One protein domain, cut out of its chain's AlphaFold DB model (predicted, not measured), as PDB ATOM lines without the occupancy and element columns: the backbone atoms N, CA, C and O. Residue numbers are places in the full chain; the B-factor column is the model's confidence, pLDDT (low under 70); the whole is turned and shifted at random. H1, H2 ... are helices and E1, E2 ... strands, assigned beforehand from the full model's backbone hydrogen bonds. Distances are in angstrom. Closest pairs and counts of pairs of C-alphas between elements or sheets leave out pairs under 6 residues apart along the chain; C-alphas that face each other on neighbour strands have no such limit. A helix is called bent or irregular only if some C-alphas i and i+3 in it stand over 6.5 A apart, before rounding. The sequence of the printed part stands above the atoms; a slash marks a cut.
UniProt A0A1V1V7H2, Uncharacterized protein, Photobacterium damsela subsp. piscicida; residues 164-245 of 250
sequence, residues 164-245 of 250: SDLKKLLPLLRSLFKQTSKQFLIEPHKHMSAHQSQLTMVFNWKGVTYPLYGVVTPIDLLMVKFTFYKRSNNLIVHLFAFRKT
ATOM      1  N   SER A 164     -16.847  86.532  -5.352       82.44
ATOM      2  CA  SER A 164     -16.083  85.288  -5.278       82.44
ATOM      3  C   SER A 164     -16.756  84.142  -6.044       82.44
ATOM      4  O   SER A 164     -16.069  83.400  -6.752       82.44
ATOM      5  N   ASP A 165     -18.089  84.054  -5.996       81.88
ATOM      6  CA  ASP A 165     -18.871  83.068  -6.748       81.88
ATOM      7  C   ASP A 165     -18.803  83.361  -8.239       81.88
ATOM      8  O   ASP A 165     -18.528  82.464  -9.036       81.88
ATOM      9  N   LEU A 166     -18.926  84.634  -8.623       82.44
ATOM     10  CA  LEU A 166     -18.752  85.065 -10.008       82.44
ATOM     11  C   LEU A 166     -17.357  84.710 -10.533       82.44
ATOM     12  O   LEU A 166     -17.231  84.201 -11.647       82.44
ATOM     13  N   LYS A 167     -16.299  84.900  -9.735       84.06
ATOM     14  CA  LYS A 167     -14.928  84.537 -10.133       84.06
ATOM     15  C   LYS A 167     -14.773  83.030 -10.384       84.06
ATOM     16  O   LYS A 167     -14.023  82.650 -11.282       84.06
ATOM     17  N   LYS A 168     -15.498  82.184  -9.644       84.38
ATOM     18  CA  LYS A 168     -15.534  80.722  -9.846       84.38
ATOM     19  C   LYS A 168     -16.412  80.316 -11.037       84.38
ATOM     20  O   LYS A 168     -16.056  79.394 -11.770       84.38
ATOM     21  N   LEU A 169     -17.529  81.011 -11.250       84.94
ATOM     22  CA  LEU A 169     -18.523  80.710 -12.281       84.94
ATOM     23  C   LEU A 169     -18.073  81.165 -13.680       84.94
ATOM     24  O   LEU A 169     -18.310  80.484 -14.673       84.94
ATOM     25  N   LEU A 170     -17.383  82.305 -13.783       85.50
ATOM     26  CA  LEU A 170     -16.990  82.898 -15.066       85.50
ATOM     27  C   LEU A 170     -16.126  81.975 -15.947       85.50
ATOM     28  O   LEU A 170     -16.409  81.898 -17.143       85.50
ATOM     29  N   PRO A 171     -15.102  81.261 -15.432       88.44
ATOM     30  CA  PRO A 171     -14.350  80.291 -16.226       88.44
ATOM     31  C   PRO A 171     -15.231  79.172 -16.791       88.44
ATOM     32  O   PRO A 171     -15.079  78.819 -17.961       88.44
ATOM     33  N   LEU A 172     -16.170  78.667 -15.983       86.62
ATOM     34  CA  LEU A 172     -17.125  77.635 -16.387       86.62
ATOM     35  C   LEU A 172     -18.007  78.145 -17.528       86.62
ATOM     36  O   LEU A 172     -18.029  77.541 -18.596       86.62
ATOM     37  N   LEU A 173     -18.662  79.295 -17.341       85.12
ATOM     38  CA  LEU A 173     -19.555  79.872 -18.348       85.12
ATOM     39  C   LEU A 173     -18.811  80.234 -19.643       85.12
ATOM     40  O   LEU A 173     -19.332  80.018 -20.734       85.12
ATOM     41  N   ARG A 174     -17.581  80.760 -19.545       85.38
ATOM     42  CA  ARG A 174     -16.741  81.071 -20.717       85.38
ATOM     43  C   ARG A 174     -16.363  79.813 -21.488       85.38
ATOM     44  O   ARG A 174     -16.366  79.836 -22.717       85.38
ATOM     45  N   SER A 175     -15.992  78.746 -20.785       87.81
ATOM     46  CA  SER A 175     -15.635  77.473 -21.411       87.81
ATOM     47  C   SER A 175     -16.844  76.816 -22.063       87.81
ATOM     48  O   SER A 175     -16.752  76.407 -23.218       87.81
ATOM     49  N   LEU A 176     -17.979  76.800 -21.356       86.88
ATOM     50  CA  LEU A 176     -19.254  76.317 -21.870       86.88
ATOM     51  C   LEU A 176     -19.603  77.043 -23.169       86.88
ATOM     52  O   LEU A 176     -19.702  76.395 -24.203       86.88
ATOM     53  N   PHE A 177     -19.641  78.380 -23.144       85.25
ATOM     54  CA  PHE A 177     -19.932  79.190 -24.325       85.25
ATOM     55  C   PHE A 177     -18.974  78.908 -25.489       85.25
ATOM     56  O   PHE A 177     -19.424  78.689 -26.605       85.25
ATOM     57  N   LYS A 178     -17.655  78.865 -25.247       86.75
ATOM     58  CA  LYS A 178     -16.665  78.605 -26.308       86.75
ATOM     59  C   LYS A 178     -16.831  77.231 -26.956       86.75
ATOM     60  O   LYS A 178     -16.579  77.092 -28.150       86.75
ATOM     61  N   GLN A 179     -17.158  76.207 -26.173       89.75
ATOM     62  CA  GLN A 179     -17.307  74.844 -26.685       89.75
ATOM     63  C   GLN A 179     -18.630  74.670 -27.424       89.75
ATOM     64  O   GLN A 179     -18.645  74.083 -28.507       89.75
ATOM     65  N   THR A 180     -19.720  75.202 -26.872       86.75
ATOM     66  CA  THR A 180     -21.044  75.092 -27.483       86.75
ATOM     67  C   THR A 180     -21.166  75.968 -28.721       86.75
ATOM     68  O   THR A 180     -21.706  75.512 -29.721       86.75
ATOM     69  N   SER A 181     -20.583  77.174 -28.736       85.25
ATOM     70  CA  SER A 181     -20.587  78.033 -29.927       85.25
ATOM     71  C   SER A 181     -19.840  77.389 -31.094       85.25
ATOM     72  O   SER A 181     -20.297  77.456 -32.228       85.25
ATOM     73  N   LYS A 182     -18.707  76.721 -30.831       88.25
ATOM     74  CA  LYS A 182     -17.969  75.979 -31.863       88.25
ATOM     75  C   LYS A 182     -18.804  74.839 -32.439       88.25
ATOM     76  O   LYS A 182     -18.893  74.726 -33.652       88.25
ATOM     77  N   GLN A 183     -19.432  74.030 -31.587       89.12
ATOM     78  CA  GLN A 183     -20.306  72.938 -32.033       89.12
ATOM     79  C   GLN A 183     -21.540  73.449 -32.785       89.12
ATOM     80  O   GLN A 183     -21.960  72.830 -33.761       89.12
ATOM     81  N   PHE A 184     -22.082  74.597 -32.371       86.06
ATOM     82  CA  PHE A 184     -23.199  75.246 -33.046       86.06
ATOM     83  C   PHE A 184     -22.840  75.682 -34.467       86.06
ATOM     84  O   PHE A 184     -23.595  75.416 -35.394       86.06
ATOM     85  N   LEU A 185     -21.675  76.313 -34.642       86.44
ATOM     86  CA  LEU A 185     -21.218  76.806 -35.944       86.44
ATOM     87  C   LEU A 185     -20.936  75.687 -36.958       86.44
ATOM     88  O   LEU A 185     -20.953  75.958 -38.152       86.44
ATOM     89  N   ILE A 186     -20.683  74.454 -36.504       89.94
ATOM     90  CA  ILE A 186     -20.455  73.303 -37.392       89.94
ATOM     91  C   ILE A 186     -21.782  72.795 -37.980       89.94
ATOM     92  O   ILE A 186     -21.862  72.573 -39.183       89.94
ATOM     93  N   GLU A 187     -22.829  72.628 -37.163       86.56
ATOM     94  CA  GLU A 187     -24.122  72.070 -37.609       86.56
ATOM     95  C   GLU A 187     -25.325  72.894 -37.104       86.56
ATOM     96  O   GLU A 187     -26.146  72.389 -36.334       86.56
ATOM     97  N   PRO A 188     -25.489  74.162 -37.519       84.56
ATOM     98  CA  PRO A 188     -26.477  75.071 -36.927       84.56
ATOM     99  C   PRO A 188     -27.918  74.552 -37.041       84.56
ATOM    100  O   PRO A 188     -28.669  74.588 -36.066       84.56
ATOM    101  N   HIS A 189     -28.297  73.991 -38.193       83.94
ATOM    102  CA  HIS A 189     -29.653  73.484 -38.431       83.94
ATOM    103  C   HIS A 189     -30.044  72.342 -37.491       83.94
ATOM    104  O   HIS A 189     -31.182  72.302 -37.023       83.94
ATOM    105  N   LYS A 190     -29.103  71.449 -37.166       84.06
ATOM    106  CA  LYS A 190     -29.326  70.344 -36.226       84.06
ATOM    107  C   LYS A 190     -29.671  70.863 -34.838       84.06
ATOM    108  O   LYS A 190     -30.571  70.339 -34.197       84.06
ATOM    109  N   HIS A 191     -28.979  71.903 -34.382       82.38
ATOM    110  CA  HIS A 191     -29.201  72.468 -33.051       82.38
ATOM    111  C   HIS A 191     -30.459  73.336 -32.990       82.38
ATOM    112  O   HIS A 191     -31.150  73.317 -31.979       82.38
ATOM    113  N   MET A 192     -30.776  74.063 -34.067       78.69
ATOM    114  CA  MET A 192     -31.962  74.928 -34.150       78.69
ATOM    115  C   MET A 192     -33.285  74.161 -34.236       78.69
ATOM    116  O   MET A 192     -34.301  74.652 -33.759       78.69
ATOM    117  N   SER A 193     -33.278  72.979 -34.855       80.00
ATOM    118  CA  SER A 193     -34.479  72.155 -35.057       80.00
ATOM    119  C   SER A 193     -34.652  71.042 -34.019       80.00
ATOM    120  O   SER A 193     -35.679  70.365 -34.012       80.00
ATOM    121  N   ALA A 194     -33.668  70.844 -33.140       77.62
ATOM    122  CA  ALA A 194     -33.700  69.780 -32.150       77.62
ATOM    123  C   ALA A 194     -34.749  70.022 -31.060       77.62
ATOM    124  O   ALA A 194     -34.883  71.118 -30.509       77.62
ATOM    125  N   HIS A 195     -35.438  68.948 -30.682       77.75
ATOM    126  CA  HIS A 195     -36.340  68.952 -29.538       77.75
ATOM    127  C   HIS A 195     -35.567  69.139 -28.215       77.75
ATOM    128  O   HIS A 195     -34.400  68.758 -28.095       77.75
ATOM    129  N   GLN A 196     -36.225  69.674 -27.182       72.25
ATOM    130  CA  GLN A 196     -35.606  70.002 -25.884       72.25
ATOM    131  C   GLN A 196     -34.966  68.792 -25.180       72.25
ATOM    132  O   GLN A 196     -34.014  68.945 -24.422       72.25
ATOM    133  N   SER A 197     -35.475  67.586 -25.448       76.31
ATOM    134  CA  SER A 197     -34.971  66.318 -24.902       76.31
ATOM    135  C   SER A 197     -33.895  65.648 -25.762       76.31
ATOM    136  O   SER A 197     -33.425  64.566 -25.416       76.31
ATOM    137  N   GLN A 198     -33.504  66.249 -26.888       79.56
ATOM    138  CA  GLN A 198     -32.554  65.652 -27.817       79.56
ATOM    139  C   GLN A 198     -31.121  66.084 -27.494       79.56
ATOM    140  O   GLN A 198     -30.816  67.274 -27.364       79.56
ATOM    141  N   LEU A 199     -30.234  65.093 -27.381       85.38
ATOM    142  CA  LEU A 199     -28.806  65.307 -27.181       85.38
ATOM    143  C   LEU A 199     -28.203  65.926 -28.444       85.38
ATOM    144  O   LEU A 199     -28.222  65.312 -29.509       85.38
ATOM    145  N   THR A 200     -27.666  67.136 -28.324       85.00
ATOM    146  CA  THR A 200     -27.194  67.916 -29.481       85.00
ATOM    147  C   THR A 200     -25.730  68.304 -29.379       85.00
ATOM    148  O   THR A 200     -25.039  68.313 -30.396       85.00
ATOM    149  N   MET A 201     -25.227  68.568 -28.172       87.81
ATOM    150  CA  MET A 201     -23.839  68.973 -27.948       87.81
ATOM    151  C   MET A 201     -23.230  68.258 -26.748       87.81
ATOM    152  O   MET A 201     -23.919  67.642 -25.935       87.81
ATOM    153  N   VAL A 202     -21.917  68.390 -26.621       91.12
ATOM    154  CA  VAL A 202     -21.137  67.837 -25.522       91.12
ATOM    155  C   VAL A 202     -20.274  68.935 -24.910       91.12
ATOM    156  O   VAL A 202     -19.629  69.703 -25.618       91.12
ATOM    157  N   PHE A 203     -20.237  69.023 -23.586       91.75
ATOM    158  CA  PHE A 203     -19.403  69.974 -22.862       91.75
ATOM    159  C   PHE A 203     -18.367  69.249 -22.013       91.75
ATOM    160  O   PHE A 203     -18.713  68.457 -21.146       91.75
ATOM    161  N   ASN A 204     -17.090  69.548 -22.227       92.81
ATOM    162  CA  ASN A 204     -16.002  68.971 -21.451       92.81
ATOM    163  C   ASN A 204     -15.506  69.968 -20.403       92.81
ATOM    164  O   ASN A 204     -15.072  71.078 -20.729       92.81
ATOM    165  N   TRP A 205     -15.522  69.567 -19.135       92.38
ATOM    166  CA  TRP A 205     -15.075  70.408 -18.032       92.38
ATOM    167  C   TRP A 205     -14.314  69.604 -16.990       92.38
ATOM    168  O   TRP A 205     -14.835  68.637 -16.447       92.38
ATOM    169  N   LYS A 206     -13.073  70.022 -16.703       91.38
ATOM    170  CA  LYS A 206     -12.191  69.373 -15.715       91.38
ATOM    171  C   LYS A 206     -12.106  67.842 -15.881       91.38
ATOM    172  O   LYS A 206     -12.130  67.112 -14.899       91.38
ATOM    173  N   GLY A 207     -12.022  67.369 -17.125       90.56
ATOM    174  CA  GLY A 207     -11.926  65.940 -17.448       90.56
ATOM    175  C   GLY A 207     -13.253  65.174 -17.442       90.56
ATOM    176  O   GLY A 207     -13.247  63.985 -17.730       90.56
ATOM    177  N   VAL A 208     -14.381  65.834 -17.159       93.00
ATOM    178  CA  VAL A 208     -15.718  65.226 -17.203       93.00
ATOM    179  C   VAL A 208     -16.473  65.704 -18.437       93.00
ATOM    180  O   VAL A 208     -16.469  66.895 -18.766       93.00
ATOM    181  N   THR A 209     -17.130  64.764 -19.110       93.25
ATOM    182  CA  THR A 209     -17.926  64.996 -20.314       93.25
ATOM    183  C   THR A 209     -19.408  65.066 -19.960       93.25
ATOM    184  O   THR A 209     -19.978  64.114 -19.435       93.25
ATOM    185  N   TYR A 210     -20.035  66.199 -20.266       90.81
ATOM    186  CA  TYR A 210     -21.433  66.487 -19.974       90.81
ATOM    187  C   TYR A 210     -22.254  66.515 -21.272       90.81
ATOM    188  O   TYR A 210     -22.016  67.385 -22.117       90.81
ATOM    189  N   PRO A 211     -23.218  65.597 -21.456       89.31
ATOM    190  CA  PRO A 211     -24.167  65.664 -22.564       89.31
ATOM    191  C   PRO A 211     -25.098  66.877 -22.410       89.31
ATOM    192  O   PRO A 211     -25.622  67.124 -21.324       89.31
ATOM    193  N   LEU A 212     -25.312  67.639 -23.487       85.94
ATOM    194  CA  LEU A 212     -26.173  68.823 -23.498       85.94
ATOM    195  C   LEU A 212     -27.387  68.642 -24.421       85.94
ATOM    196  O   LEU A 212     -27.255  68.326 -25.607       85.94
ATOM    197  N   TYR A 213     -28.567  68.919 -23.870       82.69
ATOM    198  CA  TYR A 213     -29.866  68.763 -24.524       82.69
ATOM    199  C   TYR A 213     -30.463  70.134 -24.868       82.69
ATOM    200  O   TYR A 213     -30.362  71.054 -24.055       82.69
ATOM    201  N   GLY A 214     -31.053  70.286 -26.060       69.38
ATOM    202  CA  GLY A 214     -31.791  71.504 -26.454       69.38
ATOM    203  C   GLY A 214     -31.037  72.832 -26.243       69.38
ATOM    204  O   GLY A 214     -31.525  73.728 -25.557       69.38
ATOM    205  N   VAL A 215     -29.825  72.966 -26.791       64.31
ATOM    206  CA  VAL A 215     -28.812  73.943 -26.324       64.31
ATOM    207  C   VAL A 215     -29.022  75.391 -26.807       64.31
ATOM    208  O   VAL A 215     -28.362  76.305 -26.309       64.31
ATOM    209  N   VAL A 216     -29.985  75.645 -27.699       64.94
ATOM    210  CA  VAL A 216     -30.291  77.002 -28.199       64.94
ATOM    211  C   VAL A 216     -30.717  77.935 -27.062       64.94
ATOM    212  O   VAL A 216     -30.100  78.977 -26.860       64.94
ATOM    213  N   THR A 217     -31.684  77.529 -26.233       64.94
ATOM    214  CA  THR A 217     -32.181  78.369 -25.128       64.94
ATOM    215  C   THR A 217     -31.093  78.688 -24.085       64.94
ATOM    216  O   THR A 217     -30.955  79.857 -23.713       64.94
ATOM    217  N   PRO A 218     -30.260  77.722 -23.632       61.25
ATOM    218  CA  PRO A 218     -29.109  78.019 -22.779       61.25
ATOM    219  C   PRO A 218     -28.064  78.950 -23.409       61.25
ATOM    220  O   PRO A 218     -27.563  79.831 -22.707       61.25
ATOM    221  N   ILE A 219     -27.723  78.786 -24.697       66.81
ATOM    222  CA  ILE A 219     -26.755  79.660 -25.391       66.81
ATOM    223  C   ILE A 219     -27.291  81.086 -25.492       66.81
ATOM    224  O   ILE A 219     -26.546  82.015 -25.187       66.81
ATOM    225  N   ASP A 220     -28.560  81.268 -25.855       62.28
ATOM    226  CA  ASP A 220     -29.180  82.592 -25.957       62.28
ATOM    227  C   ASP A 220     -29.208  83.296 -24.598       62.28
ATOM    228  O   ASP A 220     -28.787  84.448 -24.472       62.28
ATOM    229  N   LEU A 221     -29.600  82.583 -23.538       62.47
ATOM    230  CA  LEU A 221     -29.551  83.094 -22.166       62.47
ATOM    231  C   LEU A 221     -28.124  83.457 -21.734       62.47
ATOM    232  O   LEU A 221     -27.923  84.496 -21.099       62.47
ATOM    233  N   LEU A 222     -27.130  82.631 -22.077       67.31
ATOM    234  CA  LEU A 222     -25.716  82.923 -21.827       67.31
ATOM    235  C   LEU A 222     -25.274  84.167 -22.601       67.31
ATOM    236  O   LEU A 222     -24.665  85.048 -22.001       67.31
ATOM    237  N   MET A 223     -25.605  84.284 -23.889       64.50
ATOM    238  CA  MET A 223     -25.270  85.443 -24.720       64.50
ATOM    239  C   MET A 223     -25.884  86.729 -24.178       64.50
ATOM    240  O   MET A 223     -25.168  87.719 -24.029       64.50
ATOM    241  N   VAL A 224     -27.177  86.725 -23.845       61.12
ATOM    242  CA  VAL A 224     -27.870  87.891 -23.280       61.12
ATOM    243  C   VAL A 224     -27.223  88.297 -21.956       61.12
ATOM    244  O   VAL A 224     -26.873  89.465 -21.779       61.12
ATOM    245  N   LYS A 225     -26.960  87.341 -21.057       62.19
ATOM    246  CA  LYS A 225     -26.314  87.613 -19.762       62.19
ATOM    247  C   LYS A 225     -24.867  88.091 -19.912       62.19
ATOM    248  O   LYS A 225     -24.469  89.024 -19.220       62.19
ATOM    249  N   PHE A 226     -24.084  87.519 -20.828       63.97
ATOM    250  CA  PHE A 226     -22.717  87.970 -21.107       63.97
ATOM    251  C   PHE A 226     -22.684  89.353 -21.758       63.97
ATOM    252  O   PHE A 226     -21.817  90.161 -21.423       63.97
ATOM    253  N   THR A 227     -23.623  89.644 -22.657       58.88
ATOM    254  CA  THR A 227     -23.748  90.949 -23.316       58.88
ATOM    255  C   THR A 227     -24.146  92.012 -22.305       58.88
ATOM    256  O   THR A 227     -23.532  93.079 -22.275       58.88
ATOM    257  N   PHE A 228     -25.092  91.700 -21.417       58.97
ATOM    258  CA  PHE A 228     -25.462  92.569 -20.308       58.97
ATOM    259  C   PHE A 228     -24.275  92.794 -19.368       58.97
ATOM    260  O   PHE A 228     -23.902  93.933 -19.131       58.97
ATOM    261  N   TYR A 229     -23.579  91.736 -18.941       60.31
ATOM    262  CA  TYR A 229     -22.393  91.854 -18.086       60.31
ATOM    263  C   TYR A 229     -21.273  92.688 -18.727       60.31
ATOM    264  O   TYR A 229     -20.651  93.519 -18.068       60.31
ATOM    265  N   LYS A 230     -21.016  92.511 -20.030       57.69
ATOM    266  CA  LYS A 230     -20.024  93.303 -20.771       57.69
ATOM    267  C   LYS A 230     -20.458  94.767 -20.892       57.69
ATOM    268  O   LYS A 230     -19.637  95.656 -20.692       57.69
ATOM    269  N   ARG A 231     -21.737  95.024 -21.182       53.84
ATOM    270  CA  ARG A 231     -22.292  96.377 -21.333       53.84
ATOM    271  C   ARG A 231     -22.364  97.119 -20.000       53.84
ATOM    272  O   ARG A 231     -21.968  98.276 -19.960       53.84
ATOM    273  N   SER A 232     -22.771  96.456 -18.919       53.25
ATOM    274  CA  SER A 232     -22.764  96.996 -17.555       53.25
ATOM    275  C   SER A 232     -21.346  97.295 -17.073       53.25
ATOM    276  O   SER A 232     -21.118  98.366 -16.524       53.25
ATOM    277  N   ASN A 233     -20.370  96.421 -17.347       54.22
ATOM    278  CA  ASN A 233     -18.968  96.714 -17.033       54.22
ATOM    279  C   ASN A 233     -18.417  97.875 -17.862       54.22
ATOM    280  O   ASN A 233     -17.727  98.722 -17.311       54.22
ATOM    281  N   ASN A 234     -18.751  97.967 -19.152       51.97
ATOM    282  CA  ASN A 234     -18.362  99.120 -19.965       51.97
ATOM    283  C   ASN A 234     -19.007 100.414 -19.445       51.97
ATOM    284  O   ASN A 234     -18.325 101.426 -19.354       51.97
ATOM    285  N   LEU A 235     -20.280 100.384 -19.040       47.34
ATOM    286  CA  LEU A 235     -20.968 101.518 -18.411       47.34
ATOM    287  C   LEU A 235     -20.291 101.943 -17.107       47.34
ATOM    288  O   LEU A 235     -20.064 103.129 -16.909       47.34
ATOM    289  N   ILE A 236     -19.917 100.989 -16.254       54.47
ATOM    290  CA  ILE A 236     -19.192 101.245 -15.005       54.47
ATOM    291  C   ILE A 236     -17.797 101.821 -15.290       54.47
ATOM    292  O   ILE A 236     -17.402 102.788 -14.647       54.47
ATOM    293  N   VAL A 237     -17.070 101.298 -16.280       54.88
ATOM    294  CA  VAL A 237     -15.766 101.836 -16.703       54.88
ATOM    295  C   VAL A 237     -15.906 103.253 -17.261       54.88
ATOM    296  O   VAL A 237     -15.104 104.112 -16.912       54.88
ATOM    297  N   HIS A 238     -16.940 103.536 -18.058       53.84
ATOM    298  CA  HIS A 238     -17.228 104.888 -18.543       53.84
ATOM    299  C   HIS A 238     -17.652 105.836 -17.415       53.84
ATOM    300  O   HIS A 238     -17.217 106.981 -17.408       53.84
ATOM    301  N   LEU A 239     -18.422 105.368 -16.429       52.56
ATOM    302  CA  LEU A 239     -18.771 106.124 -15.220       52.56
ATOM    303  C   LEU A 239     -17.537 106.424 -14.359       52.56
ATOM    304  O   LEU A 239     -17.382 107.549 -13.892       52.56
ATOM    305  N   PHE A 240     -16.626 105.464 -14.186       54.12
ATOM    306  CA  PHE A 240     -15.354 105.686 -13.494       54.12
ATOM    307  C   PHE A 240     -14.423 106.614 -14.279       54.12
ATOM    308  O   PHE A 240     -13.787 107.473 -13.673       54.12
ATOM    309  N   ALA A 241     -14.366 106.489 -15.607       56.94
ATOM    310  CA  ALA A 241     -13.602 107.390 -16.464       56.94
ATOM    311  C   ALA A 241     -14.157 108.821 -16.387       56.94
ATOM    312  O   ALA A 241     -13.390 109.741 -16.131       56.94
ATOM    313  N   PHE A 242     -15.479 108.990 -16.486       57.34
ATOM    314  CA  PHE A 242     -16.180 110.269 -16.333       57.34
ATOM    315  C   PHE A 242     -15.954 110.897 -14.952       57.34
ATOM    316  O   PHE A 242     -15.707 112.093 -14.822       57.34
ATOM    317  N   ARG A 243     -15.993 110.086 -13.891       55.25
ATOM    318  CA  ARG A 243     -15.738 110.550 -12.524       55.25
ATOM    319  C   ARG A 243     -14.284 110.990 -12.323       55.25
ATOM    320  O   ARG A 243     -14.044 111.979 -11.637       55.25
ATOM    321  N   LYS A 244     -13.330 110.289 -12.948       54.88
ATOM    322  CA  LYS A 244     -11.893 110.605 -12.900       54.88
ATOM    323  C   LYS A 244     -11.540 111.844 -13.731       54.88
ATOM    324  O   LYS A 244     -10.681 112.609 -13.313       54.88
ATOM    325  N   THR A 245     -12.213 112.070 -14.863       62.44
ATOM    326  CA  THR A 245     -12.045 113.289 -15.676       62.44
ATOM    327  C   THR A 245     -12.670 114.523 -15.030       62.44
ATOM    328  O   THR A 245     -12.185 115.622 -15.259       62.44
TER     329      THR A 245
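What this domain is: This is residues 164 to 245 of the 250 residues of an uncharacterized protein of Photobacterium damsela subsp. piscicida (UniProt A0A1V1V7H2). A small two-stranded hairpin, E1 and E2, packs on H1 through E1, and the early part of H3 packs on the middle of H1, while residues 227 to 245 of H3 stick out as a long helical arm. Short H2 lies near the far end of H1 and the start of H3, and residues 164 to 169 of H1 also stick out. The printed part has 82 residues, with the elements in the order H1, H2, E1, E2, H3; the sheet is E1 - E2, antiparallel, and the class is mostly helix. The whole is loose, with a radius of gyration of the C-alphas of 16.2 A, and elongated, spanning 52 by 28 by 19 A.

Where its parts are: E1 is residues 199 to 205, 17.3 A long, and E2 is residues 208 to 213, 16.3 A. H1, residues 164 to 186, begins at C-alpha 164 (-16.083, 85.288, -5.278) and is 34.6 A long; it is only just irregular, with C-alphas 168 and 171 6.50 A apart. H2 is residues 188 to 193. H3, residues 216 to 245, is 42.5 A long and ends at C-alpha 245 (-12.045, 113.289, -15.676).

How they stand to each other: E1 and E2 form an antiparallel hairpin at 152 degrees, with N 203 and O 210 within hydrogen-bond range at 2.8 A. The closest C-alphas of H1 and E1, Leu 176 and Phe 203, are 6.4 A apart. H1, with residues 173 to 181 alone, touches residues 219 to 222 of H3 at a steep tilt of 53 degrees, opposite ways; their closest C-alphas, Phe 177 and Ile 219, are 6.9 A apart. H2 is close to H3 but not clearly touching, with the C-alphas of Met 192 and Val 216 closest at 6.5 A. H1 and E2 are apart. Every O i to N i+4 pair is within hydrogen-bond range in H2 and H3, and 17 of 19 are in H1.

The domain as a whole: The C-alphas farthest apart, Gln 198 and Thr 245, are 53.3 A apart. The printed part has no cut, and its four links are tight. Residues 214 to 245, of which 216 to 245 belong to H3, have pLDDT under 70.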